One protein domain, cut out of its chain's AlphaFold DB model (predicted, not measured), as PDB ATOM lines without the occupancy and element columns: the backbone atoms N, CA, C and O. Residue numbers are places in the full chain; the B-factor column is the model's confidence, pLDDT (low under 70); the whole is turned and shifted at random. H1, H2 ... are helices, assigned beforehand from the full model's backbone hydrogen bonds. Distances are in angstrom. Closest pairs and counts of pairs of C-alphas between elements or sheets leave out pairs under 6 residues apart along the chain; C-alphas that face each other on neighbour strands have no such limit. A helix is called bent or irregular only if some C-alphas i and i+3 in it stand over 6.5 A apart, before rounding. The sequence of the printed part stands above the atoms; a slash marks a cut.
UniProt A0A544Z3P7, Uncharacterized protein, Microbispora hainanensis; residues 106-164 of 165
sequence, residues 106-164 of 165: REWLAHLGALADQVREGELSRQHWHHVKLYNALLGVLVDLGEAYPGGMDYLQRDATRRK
ATOM      1  N   ARG A 106     -37.888 -11.931 -50.963       92.31
ATOM      2  CA  ARG A 106     -38.481 -12.505 -52.177       92.31
ATOM      3  C   ARG A 106     -37.524 -12.454 -53.370       92.31
ATOM      4  O   ARG A 106     -37.433 -13.432 -54.102       92.31
ATOM      5  N   GLU A 107     -36.821 -11.341 -53.561       91.62
ATOM      6  CA  GLU A 107     -35.814 -11.224 -54.623       91.62
ATOM      7  C   GLU A 107     -34.630 -12.156 -54.349       91.62
ATOM      8  O   GLU A 107     -34.235 -12.913 -55.231       91.62
ATOM      9  N   TRP A 108     -34.122 -12.191 -53.112       94.25
ATOM     10  CA  TRP A 108     -33.058 -13.126 -52.731       94.25
ATOM     11  C   TRP A 108     -33.445 -14.588 -52.969       94.25
ATOM     12  O   TRP A 108     -32.643 -15.350 -53.506       94.25
ATOM     13  N   LEU A 109     -34.683 -14.978 -52.653       94.19
ATOM     14  CA  LEU A 109     -35.189 -16.321 -52.943       94.19
ATOM     15  C   LEU A 109     -35.212 -16.625 -54.447       94.19
ATOM     16  O   LEU A 109     -34.859 -17.734 -54.839       94.19
ATOM     17  N   ALA A 110     -35.574 -15.656 -55.291       92.12
ATOM     18  CA  ALA A 110     -35.549 -15.831 -56.743       92.12
ATOM     19  C   ALA A 110     -34.118 -16.036 -57.272       92.12
ATOM     20  O   ALA A 110     -33.879 -16.944 -58.068       92.12
ATOM     21  N   HIS A 111     -33.149 -15.253 -56.786       92.75
ATOM     22  CA  HIS A 111     -31.742 -15.403 -57.171       92.75
ATOM     23  C   HIS A 111     -31.134 -16.726 -56.693       92.75
ATOM     24  O   HIS A 111     -30.425 -17.383 -57.454       92.75
ATOM     25  N   LEU A 112     -31.432 -17.144 -55.460       94.69
ATOM     26  CA  LEU A 112     -30.982 -18.435 -54.932       94.69
ATOM     27  C   LEU A 112     -31.638 -19.614 -55.667       94.69
ATOM     28  O   LEU A 112     -30.978 -20.627 -55.887       94.69
ATOM     29  N   GLY A 113     -32.895 -19.472 -56.101       94.25
ATOM     30  CA  GLY A 113     -33.566 -20.438 -56.975       94.25
ATOM     31  C   GLY A 113     -32.871 -20.567 -58.332       94.25
ATOM     32  O   GLY A 113     -32.479 -21.664 -58.717       94.25
ATOM     33  N   ALA A 114     -32.607 -19.441 -59.000       93.25
ATOM     34  CA  ALA A 114     -31.881 -19.429 -60.272       93.25
ATOM     35  C   ALA A 114     -30.461 -20.014 -60.145       93.25
ATOM     36  O   ALA A 114     -29.998 -20.732 -61.032       93.25
ATOM     37  N   LEU A 115     -29.771 -19.747 -59.029       94.06
ATOM     38  CA  LEU A 115     -28.481 -20.366 -58.726       94.06
ATOM     39  C   LEU A 115     -28.609 -21.890 -58.580       94.06
ATOM     40  O   LEU A 115     -27.795 -22.624 -59.140       94.06
ATOM     41  N   ALA A 116     -29.623 -22.370 -57.857       94.50
ATOM     42  CA  ALA A 116     -29.862 -23.799 -57.675       94.50
ATOM     43  C   ALA A 116     -30.131 -24.515 -59.011       94.50
ATOM     44  O   ALA A 116     -29.608 -25.610 -59.225       94.50
ATOM     45  N   ASP A 117     -30.877 -23.888 -59.924       95.06
ATOM     46  CA  ASP A 117     -31.127 -24.422 -61.267       95.06
ATOM     47  C   ASP A 117     -29.832 -24.493 -62.094       95.06
ATOM     48  O   ASP A 117     -29.548 -25.509 -62.734       95.06
ATOM     49  N   GLN A 118     -28.968 -23.471 -62.013       93.50
ATOM     50  CA  GLN A 118     -27.671 -23.493 -62.701       93.50
ATOM     51  C   GLN A 118     -26.715 -24.565 -62.174       93.50
ATOM     52  O   GLN A 118     -25.975 -25.160 -62.957       93.50
ATOM     53  N   VAL A 119     -26.712 -24.809 -60.862       93.62
ATOM     54  CA  VAL A 119     -25.879 -25.853 -60.250       93.62
ATOM     55  C   VAL A 119     -26.384 -27.249 -60.625       93.62
ATOM     56  O   VAL A 119     -25.572 -28.156 -60.795       93.62
ATOM     57  N   ARG A 120     -27.702 -27.428 -60.788       91.25
ATOM     58  CA  ARG A 120     -28.304 -28.722 -61.137       91.25
ATOM     59  C   ARG A 120     -28.167 -29.060 -62.619       91.25
ATOM     60  O   ARG A 120     -27.788 -30.178 -62.952       91.25
ATOM     61  N   GLU A 121     -28.495 -28.111 -63.491       90.19
ATOM     62  CA  GLU A 121     -28.720 -28.368 -64.922       90.19
ATOM     63  C   GLU A 121     -28.017 -27.356 -65.842       90.19
ATOM     64  O   GLU A 121     -27.858 -27.607 -67.037       90.19
ATOM     65  N   GLY A 122     -27.570 -26.218 -65.307       87.00
ATOM     66  CA  GLY A 122     -26.932 -25.155 -66.085       87.00
ATOM     67  C   GLY A 122     -25.419 -25.303 -66.240       87.00
ATOM     68  O   GLY A 122     -24.814 -26.314 -65.897       87.00
ATOM     69  N   GLU A 123     -24.782 -24.251 -66.753       86.81
ATOM     70  CA  GLU A 123     -23.340 -24.223 -67.038       86.81
ATOM     71  C   GLU A 123     -22.480 -24.442 -65.779       86.81
ATOM     72  O   GLU A 123     -21.458 -25.130 -65.822       86.81
ATOM     73  N   LEU A 124     -22.939 -23.945 -64.624       89.69
ATOM     74  CA  LEU A 124     -22.258 -24.153 -63.348       89.69
ATOM     75  C   LEU A 124     -22.219 -25.625 -62.925       89.69
ATOM     76  O   LEU A 124     -21.301 -25.988 -62.198       89.69
ATOM     77  N   SER A 125     -23.123 -26.492 -63.397       89.06
ATOM     78  CA  SER A 125     -23.088 -27.933 -63.091       89.06
ATOM     79  C   SER A 125     -21.770 -28.597 -63.517       89.06
ATOM     80  O   SER A 125     -21.232 -29.437 -62.794       89.06
ATOM     81  N   ARG A 126     -21.197 -28.177 -64.655       89.06
ATOM     82  CA  ARG A 126     -19.966 -28.749 -65.230       89.06
ATOM     83  C   ARG A 126     -18.698 -28.135 -64.638       89.06
ATOM     84  O   ARG A 126     -17.638 -28.765 -64.626       89.06
ATOM     85  N   GLN A 127     -18.806 -26.917 -64.117       90.31
ATOM     86  CA  GLN A 127     -17.685 -26.142 -63.594       90.31
ATOM     87  C   GLN A 127     -17.497 -26.374 -62.086       90.31
ATOM     88  O   GLN A 127     -17.634 -25.468 -61.264       90.31
ATOM     89  N   HIS A 128     -17.159 -27.610 -61.716       83.69
ATOM     90  CA  HIS A 128     -17.042 -28.080 -60.327       83.69
ATOM     91  C   HIS A 128     -16.092 -27.247 -59.440       83.69
ATOM     92  O   HIS A 128     -16.290 -27.155 -58.229       83.69
ATOM     93  N   TRP A 129     -15.096 -26.564 -60.014       88.50
ATOM     94  CA  TRP A 129     -14.216 -25.658 -59.262       88.50
ATOM     95  C   TRP A 129     -14.935 -24.406 -58.723       88.50
ATOM     96  O   TRP A 129     -14.463 -23.787 -57.766       88.50
ATOM     97  N   HIS A 130     -16.081 -24.017 -59.295       91.69
ATOM     98  CA  HIS A 130     -16.917 -22.941 -58.756       91.69
ATOM     99  C   HIS A 130     -17.788 -23.403 -57.583       91.69
ATOM    100  O   HIS A 130     -18.170 -22.570 -56.763       91.69
ATOM    101  N   HIS A 131     -18.048 -24.707 -57.432       93.06
ATOM    102  CA  HIS A 131     -18.917 -25.227 -56.369       93.06
ATOM    103  C   HIS A 131     -18.340 -24.965 -54.983       93.06
ATOM    104  O   HIS A 131     -19.066 -24.526 -54.100       93.06
ATOM    105  N   VAL A 132     -17.026 -25.135 -54.806       91.62
ATOM    106  CA  VAL A 132     -16.350 -24.851 -53.527       91.62
ATOM    107  C   VAL A 132     -16.464 -23.367 -53.154       91.62
ATOM    108  O   VAL A 132     -16.692 -23.029 -51.995       91.62
ATOM    109  N   LYS A 133     -16.361 -22.462 -54.137       93.50
ATOM    110  CA  LYS A 133     -16.505 -21.014 -53.910       93.50
ATOM    111  C   LYS A 133     -17.935 -20.648 -53.512       93.50
ATOM    112  O   LYS A 133     -18.125 -19.886 -52.569       93.50
ATOM    113  N   LEU A 134     -18.921 -21.217 -54.205       94.62
ATOM    114  CA  LEU A 134     -20.338 -21.025 -53.894       94.62
ATOM    115  C   LEU A 134     -20.693 -21.597 -52.519       94.62
ATOM    116  O   LEU A 134     -21.376 -20.934 -51.748       94.62
ATOM    117  N   TYR A 135     -20.179 -22.782 -52.187       94.50
ATOM    118  CA  TYR A 135     -20.362 -23.407 -50.880       94.50
ATOM    119  C   TYR A 135     -19.863 -22.503 -49.749       94.50
ATOM    120  O   TYR A 135     -20.614 -22.217 -48.821       94.50
ATOM    121  N   ASN A 136     -18.633 -21.991 -49.854       96.50
ATOM    122  CA  ASN A 136     -18.071 -21.104 -48.836       96.50
ATOM    123  C   ASN A 136     -18.866 -19.797 -48.701       96.50
ATOM    124  O   ASN A 136     -19.096 -19.337 -47.585       96.50
ATOM    125  N   ALA A 137     -19.320 -19.215 -49.816       95.88
ATOM    126  CA  ALA A 137     -20.142 -18.007 -49.792       95.88
ATOM    127  C   ALA A 137     -21.496 -18.246 -49.103       95.88
ATOM    128  O   ALA A 137     -21.900 -17.464 -48.247       95.88
ATOM    129  N   LEU A 138     -22.175 -19.352 -49.427       96.12
ATOM    130  CA  LEU A 138     -23.443 -19.725 -48.794       96.12
ATOM    131  C   LEU A 138     -23.269 -20.048 -47.305       96.12
ATOM    132  O   LEU A 138     -24.129 -19.695 -46.504       96.12
ATOM    133  N   LEU A 139     -22.156 -20.680 -46.927       96.00
ATOM    134  CA  LEU A 139     -21.841 -20.947 -45.527       96.00
ATOM    135  C   LEU A 139     -21.652 -19.646 -44.736       96.00
ATOM    136  O   LEU A 139     -22.183 -19.542 -43.635       96.00
ATOM    137  N   GLY A 140     -20.970 -18.650 -45.309       96.31
ATOM    138  CA  GLY A 140     -20.853 -17.316 -44.708       96.31
ATOM    139  C   GLY A 140     -22.220 -16.675 -44.461       96.31
ATOM    140  O   GLY A 140     -22.518 -16.278 -43.341       96.31
ATOM    141  N   VAL A 141     -23.106 -16.707 -45.463       94.56
ATOM    142  CA  VAL A 141     -24.479 -16.185 -45.327       94.56
ATOM    143  C   VAL A 141     -25.265 -16.900 -44.222       94.56
ATOM    144  O   VAL A 141     -26.034 -16.260 -43.511       94.56
ATOM    145  N   LEU A 142     -25.093 -18.216 -44.051       93.69
ATOM    146  CA  LEU A 142     -25.753 -18.959 -42.970       93.69
ATOM    147  C   LEU A 142     -25.252 -18.543 -41.582       93.69
ATOM    148  O   LEU A 142     -26.052 -18.496 -40.650       93.69
ATOM    149  N   VAL A 143     -23.956 -18.253 -41.443       93.94
ATOM    150  CA  VAL A 143     -23.380 -17.738 -40.192       93.94
ATOM    151  C   VAL A 143     -23.956 -16.356 -39.883       93.94
ATOM    152  O   VAL A 143     -24.542 -16.181 -38.814       93.94
ATOM    153  N   ASP A 144     -23.906 -15.430 -40.843       94.00
ATOM    154  CA  ASP A 144     -24.414 -14.061 -40.681       94.00
ATOM    155  C   ASP A 144     -25.917 -14.041 -40.353       94.00
ATOM    156  O   ASP A 144     -26.384 -13.276 -39.507       94.00
ATOM    157  N   LEU A 145     -26.696 -14.924 -40.988       92.19
ATOM    158  CA  LEU A 145     -28.122 -15.078 -40.701       92.19
ATOM    159  C   LEU A 145     -28.363 -15.559 -39.264       92.19
ATOM    160  O   LEU A 145     -29.314 -15.121 -38.618       92.19
ATOM    161  N   GLY A 146     -27.504 -16.447 -38.768       89.50
ATOM    162  CA  GLY A 146     -27.526 -16.932 -37.395       89.50
ATOM    163  C   GLY A 146     -27.264 -15.844 -36.369       89.50
ATOM    164  O   GLY A 146     -27.950 -15.793 -35.352       89.50
ATOM    165  N   GLU A 147     -26.303 -14.970 -36.646       92.38
ATOM    166  CA  GLU A 147     -25.986 -13.828 -35.787       92.38
ATOM    167  C   GLU A 147     -27.098 -12.771 -35.806       92.38
ATOM    168  O   GLU A 147     -27.436 -12.201 -34.768       92.38
ATOM    169  N   ALA A 148     -27.707 -12.539 -36.971       91.25
ATOM    170  CA  ALA A 148     -28.772 -11.555 -37.135       91.25
ATOM    171  C   ALA A 148     -30.128 -12.012 -36.564       91.25
ATOM    172  O   ALA A 148     -30.958 -11.173 -36.200       91.25
ATOM    173  N   TYR A 149     -30.396 -13.322 -36.509       88.50
ATOM    174  CA  TYR A 149     -31.692 -13.842 -36.085       88.50
ATOM    175  C   TYR A 149     -31.802 -13.973 -34.551       88.50
ATOM    176  O   TYR A 149     -30.983 -14.654 -33.925       88.50
ATOM    177  N   PRO A 150     -32.852 -13.416 -33.912       84.94
ATOM    178  CA  PRO A 150     -33.051 -13.551 -32.471       84.94
ATOM    179  C   PRO A 150     -33.163 -15.019 -32.032       84.94
ATOM    180  O   PRO A 150     -34.096 -15.727 -32.406       84.94
ATOM    181  N   GLY A 151     -32.217 -15.474 -31.207       85.19
ATOM    182  CA  GLY A 151     -32.163 -16.861 -30.729       85.19
ATOM    183  C   GLY A 151     -31.319 -17.812 -31.587       85.19
ATOM    184  O   GLY A 151     -31.265 -19.002 -31.279       85.19
ATOM    185  N   GLY A 152     -30.635 -17.307 -32.618       89.12
ATOM    186  CA  GLY A 152     -29.660 -18.067 -33.398       89.12
ATOM    187  C   GLY A 152     -30.259 -19.071 -34.391       89.12
ATOM    188  O   GLY A 152     -31.478 -19.254 -34.494       89.12
ATOM    189  N   MET A 153     -29.378 -19.765 -35.120       87.56
ATOM    190  CA  MET A 153     -29.765 -20.721 -36.173       87.56
ATOM    191  C   MET A 153     -30.626 -21.879 -35.667       87.56
ATOM    192  O   MET A 153     -31.584 -22.271 -36.339       87.56
ATOM    193  N   ASP A 154     -30.339 -22.404 -34.476       87.06
ATOM    194  CA  ASP A 154     -31.095 -23.522 -33.900       87.06
ATOM    195  C   ASP A 154     -32.555 -23.154 -33.627       87.06
ATOM    196  O   ASP A 154     -33.446 -24.011 -33.650       87.06
ATOM    197  N   TYR A 155     -32.821 -21.882 -33.330       86.50
ATOM    198  CA  TYR A 155     -34.179 -21.388 -33.160       86.50
ATOM    199  C   TYR A 155     -34.855 -21.184 -34.515       86.50
ATOM    200  O   TYR A 155     -35.992 -21.620 -34.703       86.50
ATOM    201  N   LEU A 156     -34.144 -20.590 -35.478       86.44
ATOM    202  CA  LEU A 156     -34.646 -20.379 -36.834       86.44
ATOM    203  C   LEU A 156     -35.079 -21.698 -37.498       86.44
ATOM    204  O   LEU A 156     -36.154 -21.772 -38.093       86.44
ATOM    205  N   GLN A 157     -34.292 -22.767 -37.348       86.44
ATOM    206  CA  GLN A 157     -34.637 -24.094 -37.869       86.44
ATOM    207  C   GLN A 157     -35.906 -24.673 -37.222       86.44
ATOM    208  O   GLN A 157     -36.763 -25.239 -37.912       86.44
ATOM    209  N   ARG A 158     -36.065 -24.513 -35.902       87.12
ATOM    210  CA  ARG A 158     -37.261 -24.956 -35.165       87.12
ATOM    211  C   ARG A 158     -38.517 -24.190 -35.578       87.12
ATOM    212  O   ARG A 158     -39.573 -24.794 -35.748       87.12
ATOM    213  N   ASP A 159     -38.411 -22.882 -35.790       83.62
ATOM    214  CA  ASP A 159     -39.538 -22.077 -36.267       83.62
ATOM    215  C   ASP A 159     -39.925 -22.441 -37.712       83.62
ATOM    216  O   ASP A 159     -41.094 -22.690 -38.012       83.62
ATOM    217  N   ALA A 160     -38.937 -22.588 -38.601       83.56
ATOM    218  CA  ALA A 160     -39.168 -22.970 -39.994       83.56
ATOM    219  C   ALA A 160     -39.839 -24.348 -40.130       83.56
ATOM    220  O   ALA A 160     -40.704 -24.541 -40.983       83.56
ATOM    221  N   THR A 161     -39.457 -25.313 -39.292       83.25
ATOM    222  CA  THR A 161     -40.060 -26.656 -39.276       83.25
ATOM    223  C   THR A 161     -41.470 -26.658 -38.698       83.25
ATOM    224  O   THR A 161     -42.331 -27.373 -39.211       83.25
ATOM    225  N   ARG A 162     -41.746 -25.826 -37.687       83.62
ATOM    226  CA  ARG A 162     -43.089 -25.658 -37.118       83.62
ATOM    227  C   ARG A 162     -44.071 -25.046 -38.117       83.62
ATOM    228  O   ARG A 162     -45.205 -25.497 -38.177       83.62
ATOM    229  N   ARG A 163     -43.635 -24.065 -38.914       74.56
ATOM    230  CA  ARG A 163     -44.470 -23.397 -39.933       74.56
ATOM    231  C   ARG A 163     -44.786 -24.258 -41.163       74.56
ATOM    232  O   ARG A 163     -45.629 -23.869 -41.961       74.56
ATOM    233  N   LYS A 164     -44.088 -25.383 -41.352       69.50
ATOM    234  CA  LYS A 164     -44.324 -26.331 -42.457       69.50
ATOM    235  C   LYS A 164     -45.324 -27.446 -42.115       69.50
ATOM    236  O   LYS A 164     -45.646 -28.229 -43.004       69.50
TER     237      LYS A 164
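What this domain is: This is residues 106 to 164 of the 165 residues of an uncharacterized protein of Microbispora hainanensis (UniProt A0A544Z3P7). The model is an open bracket of helices: the long helix H3 makes its back and its longest axis, H4 turns off one end of H3 at about a right angle, and at the other end the small helix H2 sits in the turn from which H1 folds back at a shallow tilt to H3. H1 and H4 stay apart, and the ends of the bracket, residues 106 to 111 of H1 and residues 157 to 164, stick out free. The printed part has 59 residues, with four named helices in the order H1, H2, H3, H4 and no named strand; its class is all helix. It is loose, with a radius of gyration of the C-alphas of 14.0 A, and elongated, spanning 38 by 22 by 18 A.

How they stand to each other: H1, residues 106 to 120, and H2, residues 123 to 126, only just touch, with 3 pairs of C-alphas within 8 A, and only at the corner by their link. H1 does so with residues 118 to 119 alone; the closest C-alphas are those of Val 119 and Ser 125, 4.5 A apart. H3, residues 128 to 148, is close to H2 but not clearly touching it: the closest C-alphas, those of Leu 124 and His 130, are 7.1 A apart. H1 and H3 are also close but not clearly touching, with the closest C-alphas, of Val 119 and His 131, 8.0 A apart; they run opposite ways at a shallow tilt of 28 degrees. H4, residues 152 to 162, touches H3 only at the corner by their link, and H3 does so with residues 145 to 147 alone. The closest C-alphas there are those of Gly 146 and Met 153, 4.6 A apart, and the two helices are about perpendicular at 87 degrees. H4 is apart from H1 and from H2. Each O i to N i+4 pair is within hydrogen-bond range in H1 and H4, and 15 of 17 are in H3; H2 is too short for such a pair.

Where its parts are: H1 begins with C-alpha 106 at (-38.481, -12.505, -52.177) and is 21.1 A long from first to last C-alpha. H2 has four residues. H3 runs 30.8 A from C-alpha 128 at (-17.042, -28.080, -60.327) to C-alpha 148; it is neither bent nor irregular, but only just: C-alphas 129 and 132 are 6.2 A apart. H4 is 15.9 A long and ends with C-alpha 162 at (-43.089, -25.658, -37.118).

The domain as a whole: The two C-alphas farthest apart are those of Arg 126 and Gly 151, at 38.5 A. The printed part has no cut, and the links H1 to H2, H2 to H3 and H3 to H4 are tight. The mean pLDDT of the printed part is 90.2; residue 164 is under 70.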